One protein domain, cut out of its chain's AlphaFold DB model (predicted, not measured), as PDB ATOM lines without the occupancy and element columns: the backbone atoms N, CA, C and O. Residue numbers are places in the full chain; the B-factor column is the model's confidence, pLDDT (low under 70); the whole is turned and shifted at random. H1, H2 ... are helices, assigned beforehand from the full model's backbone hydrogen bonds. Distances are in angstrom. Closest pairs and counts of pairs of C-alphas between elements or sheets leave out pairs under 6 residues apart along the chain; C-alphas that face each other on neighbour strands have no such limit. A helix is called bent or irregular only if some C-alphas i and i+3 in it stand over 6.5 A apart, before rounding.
ATOM      1  N   SER A 277     152.805 180.369 142.903       83.94
ATOM      2  CA  SER A 277     152.078 179.637 141.863       83.94
ATOM      3  C   SER A 277     150.580 179.982 141.833       83.94
ATOM      4  O   SER A 277     150.020 180.200 140.754       83.94
ATOM      5  N   ALA A 278     149.929 180.111 142.994       86.25
ATOM      6  CA  ALA A 278     148.519 180.493 143.084       86.25
ATOM      7  C   ALA A 278     148.288 181.956 142.661       86.25
ATOM      8  O   ALA A 278     147.394 182.232 141.858       86.25
ATOM      9  N   LEU A 279     149.129 182.883 143.131       88.75
ATOM     10  CA  LEU A 279     149.077 184.297 142.745       88.75
ATOM     11  C   LEU A 279     149.307 184.481 141.237       88.75
ATOM     12  O   LEU A 279     148.562 185.202 140.575       88.75
ATOM     13  N   CYS A 280     150.297 183.787 140.676       88.50
ATOM     14  CA  CYS A 280     150.585 183.820 139.245       88.50
ATOM     15  C   CYS A 280     149.461 183.184 138.423       88.50
ATOM     16  O   CYS A 280     149.070 183.739 137.397       88.50
ATOM     17  N   SER A 281     148.873 182.080 138.886       87.69
ATOM     18  CA  SER A 281     147.709 181.474 138.230       87.69
ATOM     19  C   SER A 281     146.532 182.446 138.170       87.69
ATOM     20  O   SER A 281     145.940 182.629 137.107       87.69
ATOM     21  N   MET A 282     146.235 183.126 139.278       89.31
ATOM     22  CA  MET A 282     145.193 184.151 139.331       89.31
ATOM     23  C   MET A 282     145.512 185.327 138.400       89.31
ATOM     24  O   MET A 282     144.653 185.748 137.630       89.31
ATOM     25  N   HIS A 283     146.758 185.807 138.396       90.25
ATOM     26  CA  HIS A 283     147.192 186.889 137.513       90.25
ATOM     27  C   HIS A 283     147.071 186.531 136.025       90.25
ATOM     28  O   HIS A 283     146.620 187.356 135.233       90.25
ATOM     29  N   MET A 284     147.431 185.304 135.644       89.88
ATOM     30  CA  MET A 284     147.297 184.809 134.273       89.88
ATOM     31  C   MET A 284     145.833 184.774 133.834       89.88
ATOM     32  O   MET A 284     145.496 185.237 132.743       89.88
ATOM     33  N   ILE A 285     144.961 184.247 134.697       89.94
ATOM     34  CA  ILE A 285     143.528 184.156 134.417       89.94
ATOM     35  C   ILE A 285     142.951 185.555 134.222       89.94
ATOM     36  O   ILE A 285     142.248 185.777 133.239       89.94
ATOM     37  N   GLU A 286     143.323 186.511 135.074       90.00
ATOM     38  CA  GLU A 286     142.929 187.909 134.902       90.00
ATOM     39  C   GLU A 286     143.453 188.523 133.609       90.00
ATOM     40  O   GLU A 286     142.724 189.249 132.933       90.00
ATOM     41  N   LEU A 287     144.695 188.223 133.237       88.56
ATOM     42  CA  LEU A 287     145.292 188.734 132.010       88.56
ATOM     43  C   LEU A 287     144.522 188.246 130.776       88.56
ATOM     44  O   LEU A 287     144.202 189.054 129.911       88.56
ATOM     45  N   CYS A 288     144.171 186.960 130.716       89.50
ATOM     46  CA  CYS A 288     143.389 186.399 129.613       89.50
ATOM     47  C   CYS A 288     141.912 186.848 129.656       89.50
ATOM     48  O   CYS A 288     141.358 187.239 128.629       89.50
ATOM     49  N   ASN A 289     141.269 186.848 130.829       89.94
ATOM     50  CA  ASN A 289     139.861 187.241 130.980       89.94
ATOM     51  C   ASN A 289     139.620 188.710 130.655       89.94
ATOM     52  O   ASN A 289     138.554 189.054 130.144       89.94
ATOM     53  N   ASN A 290     140.593 189.574 130.923       86.38
ATOM     54  CA  ASN A 290     140.477 191.003 130.660       86.38
ATOM     55  C   ASN A 290     141.202 191.433 129.378       86.38
ATOM     56  O   ASN A 290     141.256 192.631 129.084       86.38
ATOM     57  N   ASP A 291     141.706 190.490 128.569       85.69
ATOM     58  CA  ASP A 291     142.268 190.806 127.255       85.69
ATOM     59  C   ASP A 291     141.154 191.177 126.274       85.69
ATOM     60  O   ASP A 291     140.665 190.383 125.468       85.69
ATOM     61  N   ARG A 292     140.756 192.447 126.310       81.31
ATOM     62  CA  ARG A 292     139.709 192.994 125.449       81.31
ATOM     63  C   ARG A 292     139.982 192.762 123.958       81.31
ATOM     64  O   ARG A 292     139.028 192.690 123.185       81.31
ATOM     65  N   ALA A 293     141.244 192.650 123.531       80.25
ATOM     66  CA  ALA A 293     141.558 192.364 122.137       80.25
ATOM     67  C   ALA A 293     141.141 190.940 121.754       80.25
ATOM     68  O   ALA A 293     140.566 190.760 120.681       80.25
ATOM     69  N   LEU A 294     141.368 189.981 122.651       82.38
ATOM     70  CA  LEU A 294     140.954 188.593 122.494       82.38
ATOM     71  C   LEU A 294     139.417 188.479 122.412       82.38
ATOM     72  O   LEU A 294     138.882 187.869 121.488       82.38
ATOM     73  N   TRP A 295     138.685 189.179 123.283       84.19
ATOM     74  CA  TRP A 295     137.214 189.241 123.225       84.19
ATOM     75  C   TRP A 295     136.677 189.829 121.913       84.19
ATOM     76  O   TRP A 295     135.741 189.294 121.313       84.19
ATOM     77  N   ILE A 296     137.287 190.921 121.439       81.44
ATOM     78  CA  ILE A 296     136.903 191.581 120.183       81.44
ATOM     79  C   ILE A 296     137.173 190.673 118.978       81.44
ATOM     80  O   ILE A 296     136.338 190.593 118.076       81.44
ATOM     81  N   GLU A 297     138.319 189.995 118.950       83.75
ATOM     82  CA  GLU A 297     138.703 189.090 117.864       83.75
ATOM     83  C   GLU A 297     137.698 187.948 117.694       83.75
ATOM     84  O   GLU A 297     137.257 187.671 116.575       83.75
ATOM     85  N   HIS A 298     137.258 187.364 118.807       85.38
ATOM     86  CA  HIS A 298     136.295 186.267 118.814       85.38
ATOM     87  C   HIS A 298     134.830 186.725 118.756       85.38
ATOM     88  O   HIS A 298     133.927 185.890 118.703       85.38
ATOM     89  N   ARG A 299     134.582 188.045 118.695       87.75
ATOM     90  CA  ARG A 299     133.246 188.672 118.648       87.75
ATOM     91  C   ARG A 299     132.325 188.220 119.783       87.75
ATOM     92  O   ARG A 299     131.107 188.167 119.608       87.75
ATOM     93  N   VAL A 300     132.901 187.919 120.941       81.44
ATOM     94  CA  VAL A 300     132.150 187.538 122.137       81.44
ATOM     95  C   VAL A 300     132.025 188.760 123.035       81.44
ATOM     96  O   VAL A 300     132.954 189.560 123.169       81.44
ATOM     97  N   ARG A 301     130.846 188.952 123.627       83.19
ATOM     98  CA  ARG A 301     130.624 190.039 124.578       83.19
ATOM     99  C   ARG A 301     131.418 189.750 125.852       83.19
ATOM    100  O   ARG A 301     131.271 188.681 126.428       83.19
ATOM    101  N   TRP A 302     132.223 190.715 126.285       83.94
ATOM    102  CA  TRP A 302     132.913 190.631 127.568       83.94
ATOM    103  C   TRP A 302     131.910 190.727 128.721       83.94
ATOM    104  O   TRP A 302     131.025 191.590 128.712       83.94
ATOM    105  N   GLU A 303     132.076 189.859 129.713       79.06
ATOM    106  CA  GLU A 303     131.297 189.866 130.949       79.06
ATOM    107  C   GLU A 303     132.263 189.794 132.125       79.06
ATOM    108  O   GLU A 303     133.243 189.047 132.078       79.06
ATOM    109  N   ALA A 304     131.971 190.566 133.171       77.31
ATOM    110  CA  ALA A 304     132.777 190.577 134.377       77.31
ATOM    111  C   ALA A 304     132.731 189.202 135.057       77.31
ATOM    112  O   ALA A 304     131.655 188.644 135.279       77.31
ATOM    113  N   THR A 305     133.901 188.681 135.408       78.56
ATOM    114  CA  THR A 305     134.062 187.420 136.138       78.56
ATOM    115  C   THR A 305     134.877 187.639 137.402       78.56
ATOM    116  O   THR A 305     135.778 188.477 137.383       78.56
ATOM    117  N   PRO A 306     134.597 186.902 138.493       81.50
ATOM    118  CA  PRO A 306     135.394 186.989 139.710       81.50
ATOM    119  C   PRO A 306     136.862 186.647 139.457       81.50
ATOM    120  O   PRO A 306     137.166 185.767 138.642       81.50
ATOM    121  N   CYS A 307     137.754 187.309 140.197       81.69
ATOM    122  CA  CYS A 307     139.187 187.157 139.995       81.69
ATOM    123  C   CYS A 307     139.648 185.701 140.066       81.69
ATOM    124  O   CYS A 307     139.254 184.957 140.966       81.69
ATOM    125  N   GLY A 308     140.490 185.292 139.117       78.62
ATOM    126  CA  GLY A 308     141.043 183.934 139.094       78.62
ATOM    127  C   GLY A 308     140.041 182.843 138.699       78.62
ATOM    128  O   GLY A 308     140.383 181.662 138.727       78.62
ATOM    129  N   THR A 309     138.826 183.207 138.283       85.50
ATOM    130  CA  THR A 309     137.852 182.247 137.753       85.50
ATOM    131  C   THR A 309     138.092 182.031 136.264       85.50
ATOM    132  O   THR A 309     137.933 182.946 135.452       85.50
ATOM    133  N   ARG A 310     138.469 180.807 135.883       87.38
ATOM    134  CA  ARG A 310     138.584 180.441 134.467       87.38
ATOM    135  C   ARG A 310     137.215 180.414 133.805       87.38
ATOM    136  O   ARG A 310     136.244 179.925 134.377       87.38
ATOM    137  N   ARG A 311     137.168 180.895 132.569       84.75
ATOM    138  CA  ARG A 311     136.013 180.794 131.685       84.75
ATOM    139  C   ARG A 311     136.257 179.709 130.649       84.75
ATOM    140  O   ARG A 311     137.355 179.587 130.122       84.75
ATOM    141  N   HIS A 312     135.208 178.974 130.313       85.94
ATOM    142  CA  HIS A 312     135.292 177.833 129.396       85.94
ATOM    143  C   HIS A 312     135.067 178.202 127.926       85.94
ATOM    144  O   HIS A 312     134.817 177.335 127.088       85.94
ATOM    145  N   ASP A 313     135.145 179.490 127.594       89.19
ATOM    146  CA  ASP A 313     135.144 179.924 126.206       89.19
ATOM    147  C   ASP A 313     136.402 179.374 125.512       89.19
ATOM    148  O   ASP A 313     137.522 179.578 125.981       89.19
ATOM    149  N   ALA A 314     136.237 178.684 124.378       81.31
ATOM    150  CA  ALA A 314     137.326 177.935 123.734       81.31
ATOM    151  C   ALA A 314     138.571 178.790 123.418       81.31
ATOM    152  O   ALA A 314     139.694 178.291 123.416       81.31
ATOM    153  N   PHE A 315     138.380 180.086 123.166       85.06
ATOM    154  CA  PHE A 315     139.469 181.018 122.896       85.06
ATOM    155  C   PHE A 315     140.229 181.461 124.160       85.06
ATOM    156  O   PHE A 315     141.418 181.767 124.083       85.06
ATOM    157  N   LEU A 316     139.575 181.462 125.326       90.75
ATOM    158  CA  LEU A 316     140.213 181.729 126.618       90.75
ATOM    159  C   LEU A 316     140.962 180.500 127.117       90.75
ATOM    160  O   LEU A 316     142.088 180.639 127.580       90.75
ATOM    161  N   GLU A 317     140.395 179.307 126.939       89.19
ATOM    162  CA  GLU A 317     141.088 178.047 127.239       89.19
ATOM    163  C   GLU A 317     142.396 177.930 126.446       89.19
ATOM    164  O   GLU A 317     143.433 177.542 126.990       89.19
ATOM    165  N   GLU A 318     142.391 178.357 125.181       85.75
ATOM    166  CA  GLU A 318     143.607 178.443 124.374       85.75
ATOM    167  C   GLU A 318     144.598 179.489 124.918       85.75
ATOM    168  O   GLU A 318     145.794 179.202 124.996       85.75
ATOM    169  N   CYS A 319     144.127 180.660 125.366       86.94
ATOM    170  CA  CYS A 319     144.971 181.662 126.031       86.94
ATOM    171  C   CYS A 319     145.632 181.092 127.294       86.94
ATOM    172  O   CYS A 319     146.858 181.139 127.424       86.94
ATOM    173  N   TYR A 320     144.851 180.476 128.187       88.12
ATOM    174  CA  TYR A 320     145.367 179.871 129.416       88.12
ATOM    175  C   TYR A 320     146.397 178.783 129.110       88.12
ATOM    176  O   TYR A 320     147.456 178.715 129.741       88.12
ATOM    177  N   ARG A 321     146.101 177.937 128.116       83.44
ATOM    178  CA  ARG A 321     146.974 176.845 127.693       83.44
ATOM    179  C   ARG A 321     148.305 177.365 127.157       83.44
ATOM    180  O   ARG A 321     149.344 176.837 127.539       83.44
ATOM    181  N   GLN A 322     148.293 178.384 126.301       81.56
ATOM    182  CA  GLN A 322     149.510 178.947 125.701       81.56
ATOM    183  C   GLN A 322     150.415 179.619 126.739       81.56
ATOM    184  O   GLN A 322     151.638 179.458 126.688       81.56
ATOM    185  N   GLN A 323     149.831 180.315 127.718       77.00
ATOM    186  CA  GLN A 323     150.598 180.923 128.807       77.00
ATOM    187  C   GLN A 323     151.318 179.860 129.651       77.00
ATOM    188  O   GLN A 323     152.487 180.031 129.983       77.00
ATOM    189  N   TRP A 324     150.668 178.725 129.927       67.94
ATOM    190  CA  TRP A 324     151.258 177.667 130.756       67.94
ATOM    191  C   TRP A 324     152.217 176.739 129.992       67.94
ATOM    192  O   TRP A 324     153.263 176.355 130.503       67.94
ATOM    193  N   GLN A 325     151.898 176.374 128.746       64.00
ATOM    194  CA  GLN A 325     152.689 175.401 127.976       64.00
ATOM    195  C   GLN A 325     153.976 175.972 127.379       64.00
ATOM    196  O   GLN A 325     154.867 175.212 127.003       64.00
ATOM    197  N   SER A 326     154.088 177.295 127.275       56.53
ATOM    198  CA  SER A 326     155.282 177.954 126.746       56.53
ATOM    199  C   SER A 326     156.421 178.070 127.766       56.53
ATOM    200  O   SER A 326     157.498 178.526 127.394       56.53
ATOM    201  N   GLY A 327     156.186 177.740 129.048       58.00
ATOM    202  CA  GLY A 327     157.122 177.991 130.159       58.00
ATOM    203  C   GLY A 327     157.380 179.480 130.432       58.00
ATOM    204  O   GLY A 327     158.011 179.844 131.416       58.00
ATOM    205  N   THR A 328     156.839 180.364 129.588       66.88
ATOM    206  CA  THR A 328     157.104 181.803 129.619       66.88
ATOM    207  C   THR A 328     156.496 182.444 130.863       66.88
ATOM    208  O   THR A 328     157.042 183.417 131.373       66.88
ATOM    209  N   PHE A 329     155.390 181.896 131.378       73.44
ATOM    210  CA  PHE A 329     154.736 182.418 132.575       73.44
ATOM    211  C   PHE A 329     155.418 181.971 133.879       73.44
ATOM    212  O   PHE A 329     155.456 182.743 134.838       73.44
ATOM    213  N   ASP A 330     156.019 180.780 133.893       73.19
ATOM    214  CA  ASP A 330     156.853 180.317 135.007       73.19
ATOM    215  C   ASP A 330     158.077 181.230 135.167       73.19
ATOM    216  O   ASP A 330     158.290 181.795 136.241       73.19
ATOM    217  N   ASP A 331     158.806 181.487 134.076       75.44
ATOM    218  CA  ASP A 331     159.992 182.355 134.085       75.44
ATOM    219  C   ASP A 331     159.660 183.836 134.346       75.44
ATOM    220  O   ASP A 331     160.453 184.563 134.945       75.44
ATOM    221  N   ALA A 332     158.498 184.315 133.884       78.88
ATOM    222  CA  ALA A 332     158.120 185.724 133.996       78.88
ATOM    223  C   ALA A 332     157.391 186.080 135.300       78.88
ATOM    224  O   ALA A 332     157.407 187.249 135.690       78.88
ATOM    225  N   CYS A 333     156.736 185.115 135.953       85.44
ATOM    226  CA  CYS A 333     155.923 185.359 137.146       85.44
ATOM    227  C   CYS A 333     156.345 184.491 138.333       85.44
ATOM    228  O   CYS A 333     156.679 185.038 139.385       85.44
ATOM    229  N   VAL A 334     156.360 183.162 138.179       84.50
ATOM    230  CA  VAL A 334     156.569 182.239 139.307       84.50
ATOM    231  C   VAL A 334     157.995 182.355 139.844       84.50
ATOM    232  O   VAL A 334     158.172 182.655 141.023       84.50
ATOM    233  N   ALA A 335     159.006 182.238 138.980       83.56
ATOM    234  CA  ALA A 335     160.406 182.323 139.389       83.56
ATOM    235  C   ALA A 335     160.759 183.683 140.034       83.56
ATOM    236  O   ALA A 335     161.338 183.680 141.121       83.56
ATOM    237  N   PRO A 336     160.378 184.856 139.481       84.44
ATOM    238  CA  PRO A 336     160.595 186.140 140.153       84.44
ATOM    239  C   PRO A 336     159.863 186.273 141.494       84.44
ATOM    240  O   PRO A 336     160.407 186.868 142.425       84.44
ATOM    241  N   CYS A 337     158.650 185.721 141.601       89.25
ATOM    242  CA  CYS A 337     157.863 185.750 142.833       89.25
ATOM    243  C   CYS A 337     158.500 184.898 143.941       89.25
ATOM    244  O   CYS A 337     158.523 185.316 145.094       89.25
ATOM    245  N   GLU A 338     159.041 183.723 143.606       86.12
ATOM    246  CA  GLU A 338     159.645 182.810 144.585       86.12
ATOM    247  C   GLU A 338     161.073 183.206 144.978       86.12
ATOM    248  O   GLU A 338     161.506 182.936 146.098       86.12
ATOM    249  N   THR A 339     161.815 183.845 144.072       78.06
ATOM    250  CA  THR A 339     163.235 184.168 144.286       78.06
ATOM    251  C   THR A 339     163.472 185.494 145.002       78.06
ATOM    252  O   THR A 339     164.536 185.663 145.598       78.06
ATOM    253  N   THR A 340     162.519 186.436 144.960       80.62
ATOM    254  CA  THR A 340     162.683 187.776 145.551       80.62
ATOM    255  C   THR A 340     161.421 188.245 146.289       80.62
ATOM    256  O   THR A 340     160.328 188.170 145.717       80.62
ATOM    257  N   PRO A 341     161.535 188.787 147.521       78.69
ATOM    258  CA  PRO A 341     160.407 189.403 148.225       78.69
ATOM    259  C   PRO A 341     159.740 190.517 147.407       78.69
ATOM    260  O   PRO A 341     158.514 190.594 147.341       78.69
ATOM    261  N   GLU A 342     160.531 191.326 146.695       82.94
ATOM    262  CA  GLU A 342     160.036 192.413 145.845       82.94
ATOM    263  C   GLU A 342     159.187 191.898 144.673       82.94
ATOM    264  O   GLU A 342     158.225 192.550 144.255       82.94
ATOM    265  N   GLY A 343     159.525 190.724 144.128       82.25
ATOM    266  CA  GLY A 343     158.763 190.077 143.062       82.25
ATOM    267  C   GLY A 343     157.357 189.701 143.520       82.25
ATOM    268  O   GLY A 343     156.374 190.018 142.841       82.25
ATOM    269  N   ARG A 344     157.255 189.100 144.710       88.44
ATOM    270  CA  ARG A 344     155.976 188.758 145.340       88.44
ATOM    271  C   ARG A 344     155.158 190.001 145.687       88.44
ATOM    272  O   ARG A 344     153.994 190.086 145.301       88.44
ATOM    273  N   GLU A 345     155.761 191.001 146.327       87.31
ATOM    274  CA  GLU A 345     155.077 192.253 146.686       87.31
ATOM    275  C   GLU A 345     154.530 192.991 145.456       87.31
ATOM    276  O   GLU A 345     153.414 193.522 145.471       87.31
ATOM    277  N   ARG A 346     155.290 192.996 144.355       86.75
ATOM    278  CA  ARG A 346     154.846 193.578 143.087       86.75
ATOM    279  C   ARG A 346     153.640 192.837 142.519       86.75
ATOM    280  O   ARG A 346     152.711 193.493 142.042       86.75
ATOM    281  N   LEU A 347     153.645 191.505 142.559       90.50
ATOM    282  CA  LEU A 347     152.533 190.681 142.091       90.50
ATOM    283  C   LEU A 347     151.274 190.914 142.934       90.50
ATOM    284  O   LEU A 347     150.201 191.172 142.387       90.50
ATOM    285  N   GLU A 348     151.408 190.928 144.259       88.81
ATOM    286  CA  GLU A 348     150.301 191.247 145.159       88.81
ATOM    287  C   GLU A 348     149.763 192.666 144.932       88.81
ATOM    288  O   GLU A 348     148.553 192.873 144.928       88.81
ATOM    289  N   SER A 349     150.634 193.650 144.683       86.81
ATOM    290  CA  SER A 349     150.226 195.020 144.345       86.81
ATOM    291  C   SER A 349     149.437 195.097 143.033       86.81
ATOM    292  O   SER A 349     148.500 195.890 142.913       86.81
ATOM    293  N   ILE A 350     149.810 194.305 142.024       85.44
ATOM    294  CA  ILE A 350     149.062 194.210 140.763       85.44
ATOM    295  C   ILE A 350     147.678 193.610 141.027       85.44
ATOM    296  O   ILE A 350     146.677 194.178 140.597       85.44
ATOM    297  N   LEU A 351     147.621 192.508 141.775       87.38
ATOM    298  CA  LEU A 351     146.377 191.798 142.069       87.38
ATOM    299  C   LEU A 351     145.436 192.602 142.977       87.38
ATOM    300  O   LEU A 351     144.237 192.616 142.721       87.38
ATOM    301  N   ARG A 352     145.948 193.352 143.962       86.94
ATOM    302  CA  ARG A 352     145.142 194.299 144.759       86.94
ATOM    303  C   ARG A 352     144.557 195.411 143.894       86.94
ATOM    304  O   ARG A 352     143.367 195.682 143.973       86.94
ATOM    305  N   ARG A 353     145.354 196.006 142.995       81.62
ATOM    306  CA  ARG A 353     144.859 197.030 142.050       81.62
ATOM    307  C   ARG A 353     143.794 196.503 141.090       81.62
ATOM    308  O   ARG A 353     142.949 197.277 140.656       81.62
ATOM    309  N   ALA A 354     143.838 195.213 140.769       77.50
ATOM    310  CA  ALA A 354     142.812 194.534 139.985       77.50
ATOM    311  C   ALA A 354     141.580 194.114 140.817       77.50
ATOM    312  O   ALA A 354     140.626 193.591 140.254       77.50
ATOM    313  N   GLY A 355     141.578 194.338 142.137       82.44
ATOM    314  CA  GLY A 355     140.496 193.936 143.040       82.44
ATOM    315  C   GLY A 355     140.495 192.448 143.407       82.44
ATOM    316  O   GLY A 355     139.503 191.950 143.929       82.44
TER     317      GLY A 355
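Overview. This is residues 277 to 355 of the 362 residues of an uncharacterized protein of Deltaproteobacteria bacterium (UniProt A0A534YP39). Helix H1 is the core, and H3, H4 and H5 run round it as a horseshoe with corners from H3 to H4 and from H4 to H5. Short H2 sits near the last residues of H1, and a long loop, residues 298 to 313, leads from it to H3. The printed part has 79 residues with five named helices, H1 to H5 in that order, and no named strand; the class is all helix, and the packing is mostly crossed, the helices set at steep tilts. It is compact, with a radius of gyration of the C-alphas of 13.0 A and spans of 40 by 27 by 17 A.

Arrangement. Start at H1, residues 277 to 289, the hub. H2, residues 292 to 297, is close but not clearly touching it, C-alphas 288 and 294 being closest at 7.8 A. H3, residues 314 to 325, touches H1 at residues 284 to 289 alone, closest at C-alphas 288 and 319, 6.1 A, opposite ways at 37 degrees, only just a steep tilt. H4, residues 328 to 339, touches H1 with residues 329 to 334 alone, closest at C-alphas 277 and 334, 5.8 A; it is only just irregular, C-alphas 332 and 335 being 6.8 A apart. H5, residues 341 to 353, touches H1, closest at C-alphas 283 and 351, 6.7 A, the same way at a steep tilt of 38 degrees. H4 and H5 touch only at the corner, closest at C-alphas 337 and 344, 4.3 A; H3 and H5 are apart. In H1, H2, H3 and H5 every O i to N i+4 pair is within hydrogen-bond range; in H4, 6 of 8 are.

Along the chain. Find C-alpha 277 at (152.078, 179.637, 141.863); from there H1 runs 18.0 A. H3 and H4 each measure 16.1 A. H5 runs 18.4 A to C-alpha 353 at (144.859, 197.030, 142.050).

Size, cuts and confidence. The farthest C-alphas, Arg 299 and Pro 341, are 40.2 A apart. The printed part has no cut, and the link from H2 to H3 is long. Residues 324 to 328 have pLDDT under 70.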